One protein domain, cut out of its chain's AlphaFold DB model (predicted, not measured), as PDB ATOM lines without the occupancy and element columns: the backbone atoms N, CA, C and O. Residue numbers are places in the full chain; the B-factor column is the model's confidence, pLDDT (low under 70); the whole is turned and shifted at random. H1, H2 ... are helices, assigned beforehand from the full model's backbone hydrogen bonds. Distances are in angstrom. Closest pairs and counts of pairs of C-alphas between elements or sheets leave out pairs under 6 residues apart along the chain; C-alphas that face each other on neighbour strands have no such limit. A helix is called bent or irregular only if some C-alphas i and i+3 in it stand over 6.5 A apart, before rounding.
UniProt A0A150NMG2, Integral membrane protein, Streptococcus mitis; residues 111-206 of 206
ATOM      1  N   ASP A 111     204.693 197.285 301.779       87.94
ATOM      2  CA  ASP A 111     205.896 196.552 301.418       87.94
ATOM      3  C   ASP A 111     207.003 197.472 300.852       87.94
ATOM      4  O   ASP A 111     206.914 198.705 300.829       87.94
ATOM      5  N   LYS A 112     208.123 196.870 300.436       88.88
ATOM      6  CA  LYS A 112     209.237 197.618 299.828       88.88
ATOM      7  C   LYS A 112     208.886 198.163 298.440       88.88
ATOM      8  O   LYS A 112     209.492 199.147 298.021       88.88
ATOM      9  N   ILE A 113     207.960 197.523 297.731       89.12
ATOM     10  CA  ILE A 113     207.536 197.897 296.382       89.12
ATOM     11  C   ILE A 113     206.673 199.162 296.463       89.12
ATOM     12  O   ILE A 113     206.908 200.094 295.697       89.12
ATOM     13  N   ASP A 114     205.784 199.261 297.453       87.88
ATOM     14  CA  ASP A 114     204.976 200.451 297.738       87.88
ATOM     15  C   ASP A 114     205.850 201.674 298.019       87.88
ATOM     16  O   ASP A 114     205.587 202.769 297.522       87.88
ATOM     17  N   LEU A 115     206.933 201.494 298.783       87.94
ATOM     18  CA  LEU A 115     207.876 202.573 299.077       87.94
ATOM     19  C   LEU A 115     208.603 203.045 297.807       87.94
ATOM     20  O   LEU A 115     208.786 204.248 297.604       87.94
ATOM     21  N   VAL A 116     209.009 202.107 296.945       93.38
ATOM     22  CA  VAL A 116     209.627 202.425 295.649       93.38
ATOM     23  C   VAL A 116     208.631 203.166 294.760       93.38
ATOM     24  O   VAL A 116     208.997 204.189 294.180       93.38
ATOM     25  N   TRP A 117     207.375 202.719 294.692       89.75
ATOM     26  CA  TRP A 117     206.320 203.403 293.944       89.75
ATOM     27  C   TRP A 117     206.032 204.794 294.486       89.75
ATOM     28  O   TRP A 117     205.930 205.731 293.696       89.75
ATOM     29  N   PHE A 118     205.961 204.962 295.806       88.00
ATOM     30  CA  PHE A 118     205.765 206.264 296.433       88.00
ATOM     31  C   PHE A 118     206.862 207.245 296.017       88.00
ATOM     32  O   PHE A 118     206.560 208.302 295.474       88.00
ATOM     33  N   TRP A 119     208.140 206.893 296.192       93.19
ATOM     34  CA  TRP A 119     209.236 207.799 295.834       93.19
ATOM     35  C   TRP A 119     209.339 208.030 294.330       93.19
ATOM     36  O   TRP A 119     209.568 209.158 293.900       93.19
ATOM     37  N   THR A 120     209.121 206.990 293.526       93.00
ATOM     38  CA  THR A 120     209.135 207.100 292.063       93.00
ATOM     39  C   THR A 120     208.036 208.042 291.585       93.00
ATOM     40  O   THR A 120     208.316 208.980 290.844       93.00
ATOM     41  N   THR A 121     206.796 207.854 292.043       87.69
ATOM     42  CA  THR A 121     205.670 208.722 291.675       87.69
ATOM     43  C   THR A 121     205.819 210.121 292.253       87.69
ATOM     44  O   THR A 121     205.538 211.077 291.539       87.69
ATOM     45  N   PHE A 122     206.323 210.282 293.479       87.88
ATOM     46  CA  PHE A 122     206.600 211.585 294.089       87.88
ATOM     47  C   PHE A 122     207.641 212.383 293.292       87.88
ATOM     48  O   PHE A 122     207.414 213.549 292.980       87.88
ATOM     49  N   ILE A 123     208.751 211.752 292.895       91.56
ATOM     50  CA  ILE A 123     209.788 212.402 292.082       91.56
ATOM     51  C   ILE A 123     209.262 212.681 290.673       91.56
ATOM     52  O   ILE A 123     209.395 213.805 290.197       91.56
ATOM     53  N   LEU A 124     208.633 211.703 290.013       89.50
ATOM     54  CA  LEU A 124     208.089 211.882 288.663       89.50
ATOM     55  C   LEU A 124     207.015 212.968 288.613       89.50
ATOM     56  O   LEU A 124     207.030 213.781 287.697       89.50
ATOM     57  N   SER A 125     206.103 213.011 289.584       80.81
ATOM     58  CA  SER A 125     205.068 214.047 289.656       80.81
ATOM     59  C   SER A 125     205.642 215.401 290.064       80.81
ATOM     60  O   SER A 125     205.268 216.403 289.469       80.81
ATOM     61  N   GLY A 126     206.597 215.455 290.997       83.06
ATOM     62  CA  GLY A 126     207.281 216.693 291.377       83.06
ATOM     63  C   GLY A 126     208.071 217.305 290.219       83.06
ATOM     64  O   GLY A 126     207.885 218.477 289.891       83.06
ATOM     65  N   VAL A 127     208.896 216.497 289.544       85.31
ATOM     66  CA  VAL A 127     209.615 216.898 288.326       85.31
ATOM     67  C   VAL A 127     208.627 217.218 287.216       85.31
ATOM     68  O   VAL A 127     208.787 218.232 286.555       85.31
ATOM     69  N   GLY A 128     207.591 216.401 287.037       82.56
ATOM     70  CA  GLY A 128     206.553 216.598 286.033       82.56
ATOM     71  C   GLY A 128     205.838 217.933 286.199       82.56
ATOM     72  O   GLY A 128     205.749 218.668 285.230       82.56
ATOM     73  N   LEU A 129     205.402 218.284 287.412       75.06
ATOM     74  CA  LEU A 129     204.743 219.557 287.723       75.06
ATOM     75  C   LEU A 129     205.689 220.753 287.574       75.06
ATOM     76  O   LEU A 129     205.283 221.779 287.029       75.06
ATOM     77  N   TYR A 130     206.945 220.625 288.014       77.44
ATOM     78  CA  TYR A 130     207.959 221.666 287.833       77.44
ATOM     79  C   TYR A 130     208.281 221.887 286.347       77.44
ATOM     80  O   TYR A 130     208.282 223.017 285.864       77.44
ATOM     81  N   ALA A 131     208.496 220.797 285.608       79.56
ATOM     82  CA  ALA A 131     208.797 220.800 284.184       79.56
ATOM     83  C   ALA A 131     207.587 221.192 283.329       79.56
ATOM     84  O   ALA A 131     207.779 221.715 282.238       79.56
ATOM     85  N   LEU A 132     206.353 220.991 283.805       70.12
ATOM     86  CA  LEU A 132     205.124 221.287 283.061       70.12
ATOM     87  C   LEU A 132     205.072 222.750 282.615       70.12
ATOM     88  O   LEU A 132     204.669 223.031 281.489       70.12
ATOM     89  N   ASN A 133     205.552 223.659 283.470       67.56
ATOM     90  CA  ASN A 133     205.652 225.081 283.149       67.56
ATOM     91  C   ASN A 133     206.592 225.343 281.954       67.56
ATOM     92  O   ASN A 133     206.288 226.174 281.104       67.56
ATOM     93  N   PHE A 134     207.690 224.586 281.852       69.19
ATOM     94  CA  PHE A 134     208.681 224.701 280.777       69.19
ATOM     95  C   PHE A 134     208.299 223.926 279.506       69.19
ATOM     96  O   PHE A 134     208.661 224.340 278.409       69.19
ATOM     97  N   VAL A 135     207.601 222.794 279.647       64.44
ATOM     98  CA  VAL A 135     207.266 221.876 278.545       64.44
ATOM     99  C   VAL A 135     206.014 222.321 277.799       64.44
ATOM    100  O   VAL A 135     205.979 222.239 276.573       64.44
ATOM    101  N   VAL A 136     204.975 222.765 278.514       63.66
ATOM    102  CA  VAL A 136     203.674 223.047 277.889       63.66
ATOM    103  C   VAL A 136     203.562 224.496 277.410       63.66
ATOM    104  O   VAL A 136     202.876 224.761 276.423       63.66
ATOM    105  N   GLY A 137     204.250 225.436 278.068       64.75
ATOM    106  CA  GLY A 137     204.003 226.863 277.861       64.75
ATOM    107  C   GLY A 137     202.523 227.221 278.080       64.75
ATOM    108  O   GLY A 137     201.750 226.446 278.644       64.75
ATOM    109  N   SER A 138     202.095 228.402 277.632       67.31
ATOM    110  CA  SER A 138     200.665 228.721 277.579       67.31
ATOM    111  C   SER A 138     200.049 228.079 276.338       67.31
ATOM    112  O   SER A 138     200.382 228.474 275.216       67.31
ATOM    113  N   LEU A 139     199.130 227.129 276.515       78.81
ATOM    114  CA  LEU A 139     198.328 226.625 275.405       78.81
ATOM    115  C   LEU A 139     197.461 227.762 274.858       78.81
ATOM    116  O   LEU A 139     196.797 228.476 275.611       78.81
ATOM    117  N   SER A 140     197.436 227.919 273.535       80.94
ATOM    118  CA  SER A 140     196.509 228.848 272.896       80.94
ATOM    119  C   SER A 140     195.073 228.389 273.139       80.94
ATOM    120  O   SER A 140     194.751 227.219 272.908       80.94
ATOM    121  N   ALA A 141     194.208 229.317 273.544       83.38
ATOM    122  CA  ALA A 141     192.791 229.041 273.722       83.38
ATOM    123  C   ALA A 141     192.168 228.591 272.392       83.38
ATOM    124  O   ALA A 141     192.120 229.334 271.413       83.38
ATOM    125  N   SER A 142     191.722 227.342 272.360       90.62
ATOM    126  CA  SER A 142     191.120 226.680 271.211       90.62
ATOM    127  C   SER A 142     190.023 225.728 271.679       90.62
ATOM    128  O   SER A 142     189.957 225.343 272.848       90.62
ATOM    129  N   PHE A 143     189.184 225.288 270.744       91.75
ATOM    130  CA  PHE A 143     188.135 224.313 271.035       91.75
ATOM    131  C   PHE A 143     188.705 223.028 271.667       91.75
ATOM    132  O   PHE A 143     188.198 222.549 272.676       91.75
ATOM    133  N   ALA A 144     189.818 222.510 271.135       90.88
ATOM    134  CA  ALA A 144     190.465 221.303 271.651       90.88
ATOM    135  C   ALA A 144     191.071 221.505 273.049       90.88
ATOM    136  O   ALA A 144     190.924 220.645 273.920       90.88
ATOM    137  N   SER A 145     191.711 222.651 273.303       90.50
ATOM    138  CA  SER A 145     192.267 222.940 274.629       90.50
ATOM    139  C   SER A 145     191.170 223.114 275.683       90.50
ATOM    140  O   SER A 145     191.376 222.758 276.839       90.50
ATOM    141  N   PHE A 146     189.984 223.597 275.302       93.19
ATOM    142  CA  PHE A 146     188.837 223.654 276.205       93.19
ATOM    143  C   PHE A 146     188.180 222.290 276.457       93.19
ATOM    144  O   PHE A 146     187.689 222.071 277.562       93.19
ATOM    145  N   ILE A 147     188.252 221.338 275.517       93.88
ATOM    146  CA  ILE A 147     187.909 219.931 275.803       93.88
ATOM    147  C   ILE A 147     188.851 219.373 276.872       93.88
ATOM    148  O   ILE A 147     188.391 218.804 277.862       93.88
ATOM    149  N   LEU A 148     190.163 219.586 276.722       90.75
ATOM    150  CA  LEU A 148     191.139 219.190 277.739       90.75
ATOM    151  C   LEU A 148     190.838 219.864 279.088       90.75
ATOM    152  O   LEU A 148     190.868 219.201 280.121       90.75
ATOM    153  N   ALA A 149     190.490 221.153 279.083       89.50
ATOM    154  CA  ALA A 149     190.124 221.868 280.300       89.50
ATOM    155  C   ALA A 149     188.901 221.251 280.993       89.50
ATOM    156  O   ALA A 149     188.924 221.040 282.204       89.50
ATOM    157  N   GLY A 150     187.863 220.899 280.228       89.88
ATOM    158  CA  GLY A 150     186.689 220.193 280.736       89.88
ATOM    159  C   GLY A 150     187.016 218.828 281.333       89.88
ATOM    160  O   GLY A 150     186.521 218.493 282.408       89.88
ATOM    161  N   ALA A 151     187.899 218.068 280.683       90.75
ATOM    162  CA  ALA A 151     188.352 216.781 281.198       90.75
ATOM    163  C   ALA A 151     189.113 216.928 282.524       90.75
ATOM    164  O   ALA A 151     188.821 216.228 283.490       90.75
ATOM    165  N   LEU A 152     190.033 217.894 282.613       87.75
ATOM    166  CA  LEU A 152     190.785 218.181 283.838       87.75
ATOM    167  C   LEU A 152     189.875 218.646 284.979       87.75
ATOM    168  O   LEU A 152     190.059 218.208 286.113       87.75
ATOM    169  N   LEU A 153     188.875 219.485 284.690       86.56
ATOM    170  CA  LEU A 153     187.860 219.896 285.664       86.56
ATOM    171  C   LEU A 153     187.085 218.690 286.209       86.56
ATOM    172  O   LEU A 153     186.957 218.556 287.424       86.56
ATOM    173  N   ALA A 154     186.616 217.796 285.333       85.19
ATOM    174  CA  ALA A 154     185.908 216.586 285.748       85.19
ATOM    175  C   ALA A 154     186.802 215.645 286.570       85.19
ATOM    176  O   ALA A 154     186.374 215.174 287.621       85.19
ATOM    177  N   LEU A 155     188.059 215.438 286.164       83.50
ATOM    178  CA  LEU A 155     189.034 214.664 286.942       83.50
ATOM    179  C   LEU A 155     189.276 215.264 288.330       83.50
ATOM    180  O   LEU A 155     189.366 214.525 289.303       83.50
ATOM    181  N   GLY A 156     189.338 216.592 288.439       77.06
ATOM    182  CA  GLY A 156     189.488 217.283 289.719       77.06
ATOM    183  C   GLY A 156     188.304 217.110 290.671       77.06
ATOM    184  O   GLY A 156     188.475 217.153 291.885       77.06
ATOM    185  N   VAL A 157     187.102 216.897 290.129       74.94
ATOM    186  CA  VAL A 157     185.905 216.583 290.922       74.94
ATOM    187  C   VAL A 157     185.857 215.100 291.297       74.94
ATOM    188  O   VAL A 157     185.443 214.781 292.407       74.94
ATOM    189  N   LEU A 158     186.271 214.208 290.390       74.31
ATOM    190  CA  LEU A 158     186.238 212.754 290.581       74.31
ATOM    191  C   LEU A 158     187.344 212.229 291.502       74.31
ATOM    192  O   LEU A 158     187.113 211.281 292.252       74.31
ATOM    193  N   VAL A 159     188.544 212.808 291.421       71.12
ATOM    194  CA  VAL A 159     189.721 212.380 292.180       71.12
ATOM    195  C   VAL A 159     189.939 213.358 293.337       71.12
ATOM    196  O   VAL A 159     190.391 214.488 293.115       71.12
ATOM    197  N   PRO A 160     189.651 212.950 294.587       62.00
ATOM    198  CA  PRO A 160     189.824 213.815 295.742       62.00
ATOM    199  C   PRO A 160     191.272 214.299 295.856       62.00
ATOM    200  O   PRO A 160     192.209 213.507 295.853       62.00
ATOM    201  N   GLY A 161     191.451 215.614 295.987       62.72
ATOM    202  CA  GLY A 161     192.766 216.226 296.206       62.72
ATOM    203  C   GLY A 161     193.495 216.685 294.941       62.72
ATOM    204  O   GLY A 161     194.504 217.379 295.064       62.72
ATOM    205  N   LEU A 162     192.981 216.404 293.737       70.75
ATOM    206  CA  LEU A 162     193.449 217.086 292.529       70.75
ATOM    207  C   LEU A 162     192.910 218.525 292.498       70.75
ATOM    208  O   LEU A 162     191.715 218.750 292.664       70.75
ATOM    209  N   SER A 163     193.791 219.505 292.269       72.31
ATOM    210  CA  SER A 163     193.409 220.907 292.041       72.31
ATOM    211  C   SER A 163     193.320 221.177 290.535       72.31
ATOM    212  O   SER A 163     194.340 221.488 289.908       72.31
ATOM    213  N   PRO A 164     192.129 221.067 289.916       74.94
ATOM    214  CA  PRO A 164     191.987 221.301 288.483       74.94
ATOM    215  C   PRO A 164     192.324 222.750 288.114       74.94
ATOM    216  O   PRO A 164     192.926 222.991 287.072       74.94
ATOM    217  N   SER A 165     192.044 223.710 289.000       72.38
ATOM    218  CA  SER A 165     192.394 225.121 288.810       72.38
ATOM    219  C   SER A 165     193.903 225.339 288.660       72.38
ATOM    220  O   SER A 165     194.319 226.092 287.782       72.38
ATOM    221  N   ASN A 166     194.732 224.646 289.452       74.06
ATOM    222  CA  ASN A 166     196.189 224.751 289.328       74.06
ATOM    223  C   ASN A 166     196.685 224.172 288.001       74.06
ATOM    224  O   ASN A 166     197.546 224.771 287.364       74.06
ATOM    225  N   LEU A 167     196.122 223.047 287.556       79.94
ATOM    226  CA  LEU A 167     196.477 222.460 286.263       79.94
ATOM    227  C   LEU A 167     196.111 223.408 285.112       79.94
ATOM    228  O   LEU A 167     196.941 223.669 284.248       79.94
ATOM    229  N   LEU A 168     194.917 224.004 285.135       83.31
ATOM    230  CA  LEU A 168     194.495 224.978 284.121       83.31
ATOM    231  C   LEU A 168     195.347 226.251 284.106       83.31
ATOM    232  O   LEU A 168     195.569 226.817 283.035       83.31
ATOM    233  N   LEU A 169     195.804 226.712 285.274       79.62
ATOM    234  CA  LEU A 169     196.710 227.856 285.388       79.62
ATOM    235  C   LEU A 169     198.061 227.554 284.745       79.62
ATOM    236  O   LEU A 169     198.541 228.356 283.949       79.62
ATOM    237  N   ILE A 170     198.638 226.384 285.037       76.81
ATOM    238  CA  ILE A 170     199.922 225.966 284.461       76.81
ATOM    239  C   ILE A 170     199.819 225.824 282.936       76.81
ATOM    240  O   ILE A 170     200.737 226.218 282.228       76.81
ATOM    241  N   LEU A 171     198.687 225.328 282.427       82.12
ATOM    242  CA  LEU A 171     198.425 225.207 280.989       82.12
ATOM    243  C   LEU A 171     198.101 226.549 280.300       82.12
ATOM    244  O   LEU A 171     197.911 226.577 279.086       82.12
ATOM    245  N   GLY A 172     197.975 227.653 281.044       83.56
ATOM    246  CA  GLY A 172     197.577 228.962 280.511       83.56
ATOM    247  C   GLY A 172     196.104 229.067 280.088       83.56
ATOM    248  O   GLY A 172     195.708 230.057 279.480       83.56
ATOM    249  N   LEU A 173     195.273 228.074 280.420       87.50
ATOM    250  CA  LEU A 173     193.870 227.990 279.997       87.50
ATOM    251  C   LEU A 173     192.892 228.629 280.986       87.50
ATOM    252  O   LEU A 173     191.749 228.907 280.624       87.50
ATOM    253  N   TYR A 174     193.331 228.892 282.217       83.44
ATOM    254  CA  TYR A 174     192.468 229.424 283.272       83.44
ATOM    255  C   TYR A 174     191.890 230.807 282.937       83.44
ATOM    256  O   TYR A 174     190.679 231.001 283.007       83.44
ATOM    257  N   ALA A 175     192.731 231.763 282.527       81.50
ATOM    258  CA  ALA A 175     192.265 233.106 282.178       81.50
ATOM    259  C   ALA A 175     191.336 233.110 280.941       81.50
ATOM    260  O   ALA A 175     190.239 233.658 281.053       81.50
ATOM    261  N   PRO A 176     191.676 232.444 279.815       86.25
ATOM    262  CA  PRO A 176     190.758 232.304 278.683       86.25
ATOM    263  C   PRO A 176     189.417 231.653 279.043       86.25
ATOM    264  O   PRO A 176     188.373 232.103 278.574       86.25
ATOM    265  N   MET A 177     189.428 230.631 279.905       88.31
ATOM    266  CA  MET A 177     188.208 229.983 280.395       88.31
ATOM    267  C   MET A 177     187.325 230.971 281.165       88.31
ATOM    268  O   MET A 177     186.125 231.057 280.905       88.31
ATOM    269  N   LEU A 178     187.907 231.747 282.088       82.12
ATOM    270  CA  LEU A 178     187.167 232.763 282.840       82.12
ATOM    271  C   LEU A 178     186.586 233.847 281.928       82.12
ATOM    272  O   LEU A 178     185.452 234.280 282.143       82.12
ATOM    273  N   THR A 179     187.329 234.271 280.904       85.38
ATOM    274  CA  THR A 179     186.817 235.205 279.898       85.38
ATOM    275  C   THR A 179     185.599 234.623 279.188       85.38
ATOM    276  O   THR A 179     184.565 235.288 279.160       85.38
ATOM    277  N   GLY A 180     185.676 233.380 278.704       83.44
ATOM    278  CA  GLY A 180     184.559 232.713 278.033       83.44
ATOM    279  C   GLY A 180     183.331 232.514 278.929       83.44
ATOM    280  O   GLY A 180     182.199 232.679 278.473       83.44
ATOM    281  N   PHE A 181     183.529 232.254 280.228       83.94
ATOM    282  CA  PHE A 181     182.435 232.222 281.206       83.94
ATOM    283  C   PHE A 181     181.793 233.593 281.404       83.94
ATOM    284  O   PHE A 181     180.569 233.704 281.400       83.94
ATOM    285  N   LYS A 182     182.601 234.651 281.523       81.31
ATOM    286  CA  LYS A 182     182.109 236.023 281.698       81.31
ATOM    287  C   LYS A 182     181.335 236.524 280.478       81.31
ATOM    288  O   LYS A 182     180.361 237.256 280.639       81.31
ATOM    289  N   THR A 183     181.754 236.146 279.273       88.50
ATOM    290  CA  THR A 183     181.085 236.527 278.020       88.50
ATOM    291  C   THR A 183     179.952 235.583 277.623       88.50
ATOM    292  O   THR A 183     179.357 235.794 276.571       88.50
ATOM    293  N   PHE A 184     179.647 234.559 278.432       85.69
ATOM    294  CA  PHE A 184     178.662 233.520 278.111       85.69
ATOM    295  C   PHE A 184     178.886 232.883 276.727       85.69
ATOM    296  O   PHE A 184     177.948 232.662 275.962       85.69
ATOM    297  N   ASP A 185     180.142 232.577 276.390       85.50
ATOM    298  CA  ASP A 185     180.487 231.953 275.111       85.50
ATOM    299  C   ASP A 185     180.097 230.466 275.089       85.50
ATOM    300  O   ASP A 185     180.857 229.570 275.476       85.50
ATOM    301  N   LEU A 186     178.872 230.213 274.629       86.44
ATOM    302  CA  LEU A 186     178.270 228.884 274.618       86.44
ATOM    303  C   LEU A 186     179.022 227.892 273.724       86.44
ATOM    304  O   LEU A 186     179.160 226.730 274.093       86.44
ATOM    305  N   PHE A 187     179.507 228.334 272.563       88.00
ATOM    306  CA  PHE A 187     180.058 227.441 271.541       88.00
ATOM    307  C   PHE A 187     181.575 227.304 271.628       88.00
ATOM    308  O   PHE A 187     182.090 226.202 271.441       88.00
ATOM    309  N   GLY A 188     182.290 228.395 271.904       85.94
ATOM    310  CA  GLY A 188     183.746 228.381 271.978       85.94
ATOM    311  C   GLY A 188     184.271 227.898 273.325       85.94
ATOM    312  O   GLY A 188     185.349 227.314 273.358       85.94
ATOM    313  N   THR A 189     183.506 228.065 274.411       86.44
ATOM    314  CA  THR A 189     183.976 227.772 275.775       86.44
ATOM    315  C   THR A 189     183.121 226.720 276.484       86.44
ATOM    316  O   THR A 189     183.634 225.664 276.854       86.44
ATOM    317  N   PHE A 190     181.813 226.949 276.663       85.81
ATOM    318  CA  PHE A 190     180.967 226.026 277.440       85.81
ATOM    319  C   PHE A 190     180.804 224.656 276.775       85.81
ATOM    320  O   PHE A 190     180.930 223.636 277.450       85.81
ATOM    321  N   LEU A 191     180.537 224.618 275.466       91.31
ATOM    322  CA  LEU A 191     180.350 223.379 274.715       91.31
ATOM    323  C   LEU A 191     181.583 222.457 274.769       91.31
ATOM    324  O   LEU A 191     181.417 221.308 275.183       91.31
ATOM    325  N   PRO A 192     182.809 222.896 274.415       93.81
ATOM    326  CA  PRO A 192     183.980 222.024 274.485       93.81
ATOM    327  C   PRO A 192     184.298 221.576 275.918       93.81
ATOM    328  O   PRO A 192     184.593 220.400 276.123       93.81
ATOM    329  N   ILE A 193     184.155 222.455 276.918       91.62
ATOM    330  CA  ILE A 193     184.312 222.081 278.335       91.62
ATOM    331  C   ILE A 193     183.295 221.003 278.727       91.62
ATOM    332  O   ILE A 193     183.661 220.004 279.342       91.62
ATOM    333  N   GLY A 194     182.029 221.174 278.340       89.25
ATOM    334  CA  GLY A 194     180.970 220.199 278.593       89.25
ATOM    335  C   GLY A 194     181.250 218.845 277.940       89.25
ATOM    336  O   GLY A 194     181.069 217.815 278.586       89.25
ATOM    337  N   ILE A 195     181.754 218.836 276.701       93.12
ATOM    338  CA  ILE A 195     182.166 217.611 275.997       93.12
ATOM    339  C   ILE A 195     183.296 216.911 276.757       93.12
ATOM    340  O   ILE A 195     183.194 215.716 277.028       93.12
ATOM    341  N   GLY A 196     184.351 217.638 277.133       92.38
ATOM    342  CA  GLY A 196     185.489 217.070 277.860       92.38
ATOM    343  C   GLY A 196     185.106 216.517 279.230       92.38
ATOM    344  O   GLY A 196     185.500 215.404 279.591       92.38
ATOM    345  N   ALA A 197     184.286 217.262 279.972       89.31
ATOM    346  CA  ALA A 197     183.783 216.836 281.270       89.31
ATOM    347  C   ALA A 197     182.876 215.603 281.143       89.31
ATOM    348  O   ALA A 197     183.080 214.617 281.846       89.31
ATOM    349  N   GLY A 198     181.922 215.624 280.207       88.00
ATOM    350  CA  GLY A 198     181.006 214.512 279.959       88.00
ATOM    351  C   GLY A 198     181.728 213.239 279.520       88.00
ATOM    352  O   GLY A 198     181.481 212.178 280.085       88.00
ATOM    353  N   ALA A 199     182.669 213.344 278.577       90.31
ATOM    354  CA  ALA A 199     183.484 212.210 278.141       90.31
ATOM    355  C   ALA A 199     184.270 211.595 279.308       90.31
ATOM    356  O   ALA A 199     184.294 210.377 279.463       90.31
ATOM    357  N   THR A 200     184.855 212.435 280.165       89.12
ATOM    358  CA  THR A 200     185.582 211.980 281.359       89.12
ATOM    359  C   THR A 200     184.657 211.264 282.336       89.12
ATOM    360  O   THR A 200     184.973 210.166 282.783       89.12
ATOM    361  N   LEU A 201     183.488 211.836 282.634       84.06
ATOM    362  CA  LEU A 201     182.510 211.199 283.516       84.06
ATOM    363  C   LEU A 201     182.070 209.828 282.986       84.06
ATOM    364  O   LEU A 201     181.954 208.907 283.784       84.06
ATOM    365  N   ILE A 202     181.864 209.680 281.672       84.81
ATOM    366  CA  ILE A 202     181.482 208.401 281.046       84.81
ATOM    367  C   ILE A 202     182.610 207.366 281.152       84.81
ATOM    368  O   ILE A 202     182.349 206.200 281.433       84.81
ATOM    369  N   ILE A 203     183.863 207.773 280.940       84.94
ATOM    370  CA  ILE A 203     185.015 206.862 281.024       84.94
ATOM    371  C   ILE A 203     185.184 206.316 282.450       84.94
ATOM    372  O   ILE A 203     185.473 205.136 282.616       84.94
ATOM    373  N   PHE A 204     184.975 207.157 283.465       75.94
ATOM    374  CA  PHE A 204     185.133 206.807 284.882       75.94
ATOM    375  C   PHE A 204     183.843 206.289 285.548       75.94
ATOM    376  O   PHE A 204     183.796 206.135 286.766       75.94
ATOM    377  N   GLN A 205     182.785 206.056 284.768       66.19
ATOM    378  CA  GLN A 205     181.505 205.517 285.241       66.19
ATOM    379  C   GLN A 205     181.454 203.983 285.318       66.19
ATOM    380  O   GLN A 205     180.517 203.457 285.920       66.19
ATOM    381  N   ASN A 206     182.429 203.291 284.718       51.56
ATOM    382  CA  ASN A 206     182.591 201.831 284.776       51.56
ATOM    383  C   ASN A 206     183.541 201.416 285.901       51.56
ATOM    384  O   ASN A 206     183.354 200.291 286.413       51.56
TER     385      ASN A 206
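This is residues 111 to 206 of the 206 residues of the protein "Integral membrane protein" of Streptococcus mitis (UniProt A0A150NMG2). A small compact body of four helices has one long helical arm, residues 111 to 128, sticking out of it. In the body H2 and H5 cross each other with many contacts, and the two short helices H3 and H4 cover one side of that pair, H3 packing on H2 and H4 on one end of H5. H1 joins the body at its far end, past a kink near residue 130, and its free part makes much of the length of the whole. The printed part has 96 residues with five named helices, H1 to H5 in order along the chain, and no named strand; the class is all helix. The whole is only just loose, close to compact, with a radius of gyration of the C-alphas of 15.5 A, and its spans are 52 by 35 by 18 A, only just flat.

Residue 111 comes before H1, the longest helix, residues 112 to 136, which starts with C-alpha 112 at (209.237, 197.618, 299.828) and is 34.0 A from first to last C-alpha. H1 has a kink of 42 degrees near residue 130; it is neither bent into two arms nor irregular, but only just, as C-alphas 130 and 133 are 6.2 A apart. After a short link comes H2, residues 143 to 158, 22.8 A long, which begins with C-alpha 143 at (188.135, 224.313, 271.035). A tight link leads to H3, residues 164 to 170, 10.0 A long. Another tight link leads to H4, residues 174 to 182, 12.4 A long. A third tight link leads to H5, residues 186 to 203, 23.9 A long, ending with C-alpha 203 at (185.015, 206.862, 281.024). H5 is irregular, only just, with C-alphas 188 and 191 at 6.6 A.

H1 touches no helix and is close to H3 but not clearly touching it, their closest C-alphas being those of Asn 133 and Ile 170 at 5.9 A. H1 is apart from H2, H4 and H5. H2 and H5 touch with 38 pairs of C-alphas within 8 A and run the same way at a steep tilt of 46 degrees; the closest C-alphas are those of Gly 150 and Ile 193, 3.9 A apart. H2 and H3 form a helical hairpin and run opposite ways at a steep tilt of 43 degrees. H2 touches H3 with residues 149 to 156 alone, the closest C-alphas being those of Gly 156 and Pro 164 at 4.9 A. H3 and H4 only just touch, with 3 pairs of C-alphas within 8 A, and only at the corner by their link; the C-alphas of Leu 168 and Tyr 174 are closest at 5.0 A. H4 and H5 touch and run opposite ways at a steep tilt of 63 degrees, H5 with residues 188 to 190 alone; the C-alphas of Gly 180 and Thr 189 are closest at 5.5 A. H2 and H4 are close but not clearly touching, about perpendicular at 83 degrees, with the C-alphas of Phe 146 and Met 177 closest at 7.6 A. H3 and H5 are apart. The helix packing is mostly crossed, with no shallow tilt among the three touching pairs H2 and H3, H2 and H5, and H4 and H5. In H2, H3 and H4 every O i to N i+4 pair is within hydrogen-bond range; in H1 19 of 21 are, and in H5 11 of 14.

The C-alphas of Lys 112 and Thr 183 are the two farthest apart, at 52.7 A. Residues 111 to 128, of which 112 to 128 belong to H1, stand free; without them the body has 78 residues, spans 35 by 31 by 18 A and has a radius of gyration of 12.3 A. The printed part has no cut and no long link, and it ends at Asn 206, the chain's last residue. The mean pLDDT of the printed part is 82.8; residues 133 to 138, 160 to 161 and 205 to 206 are under 70.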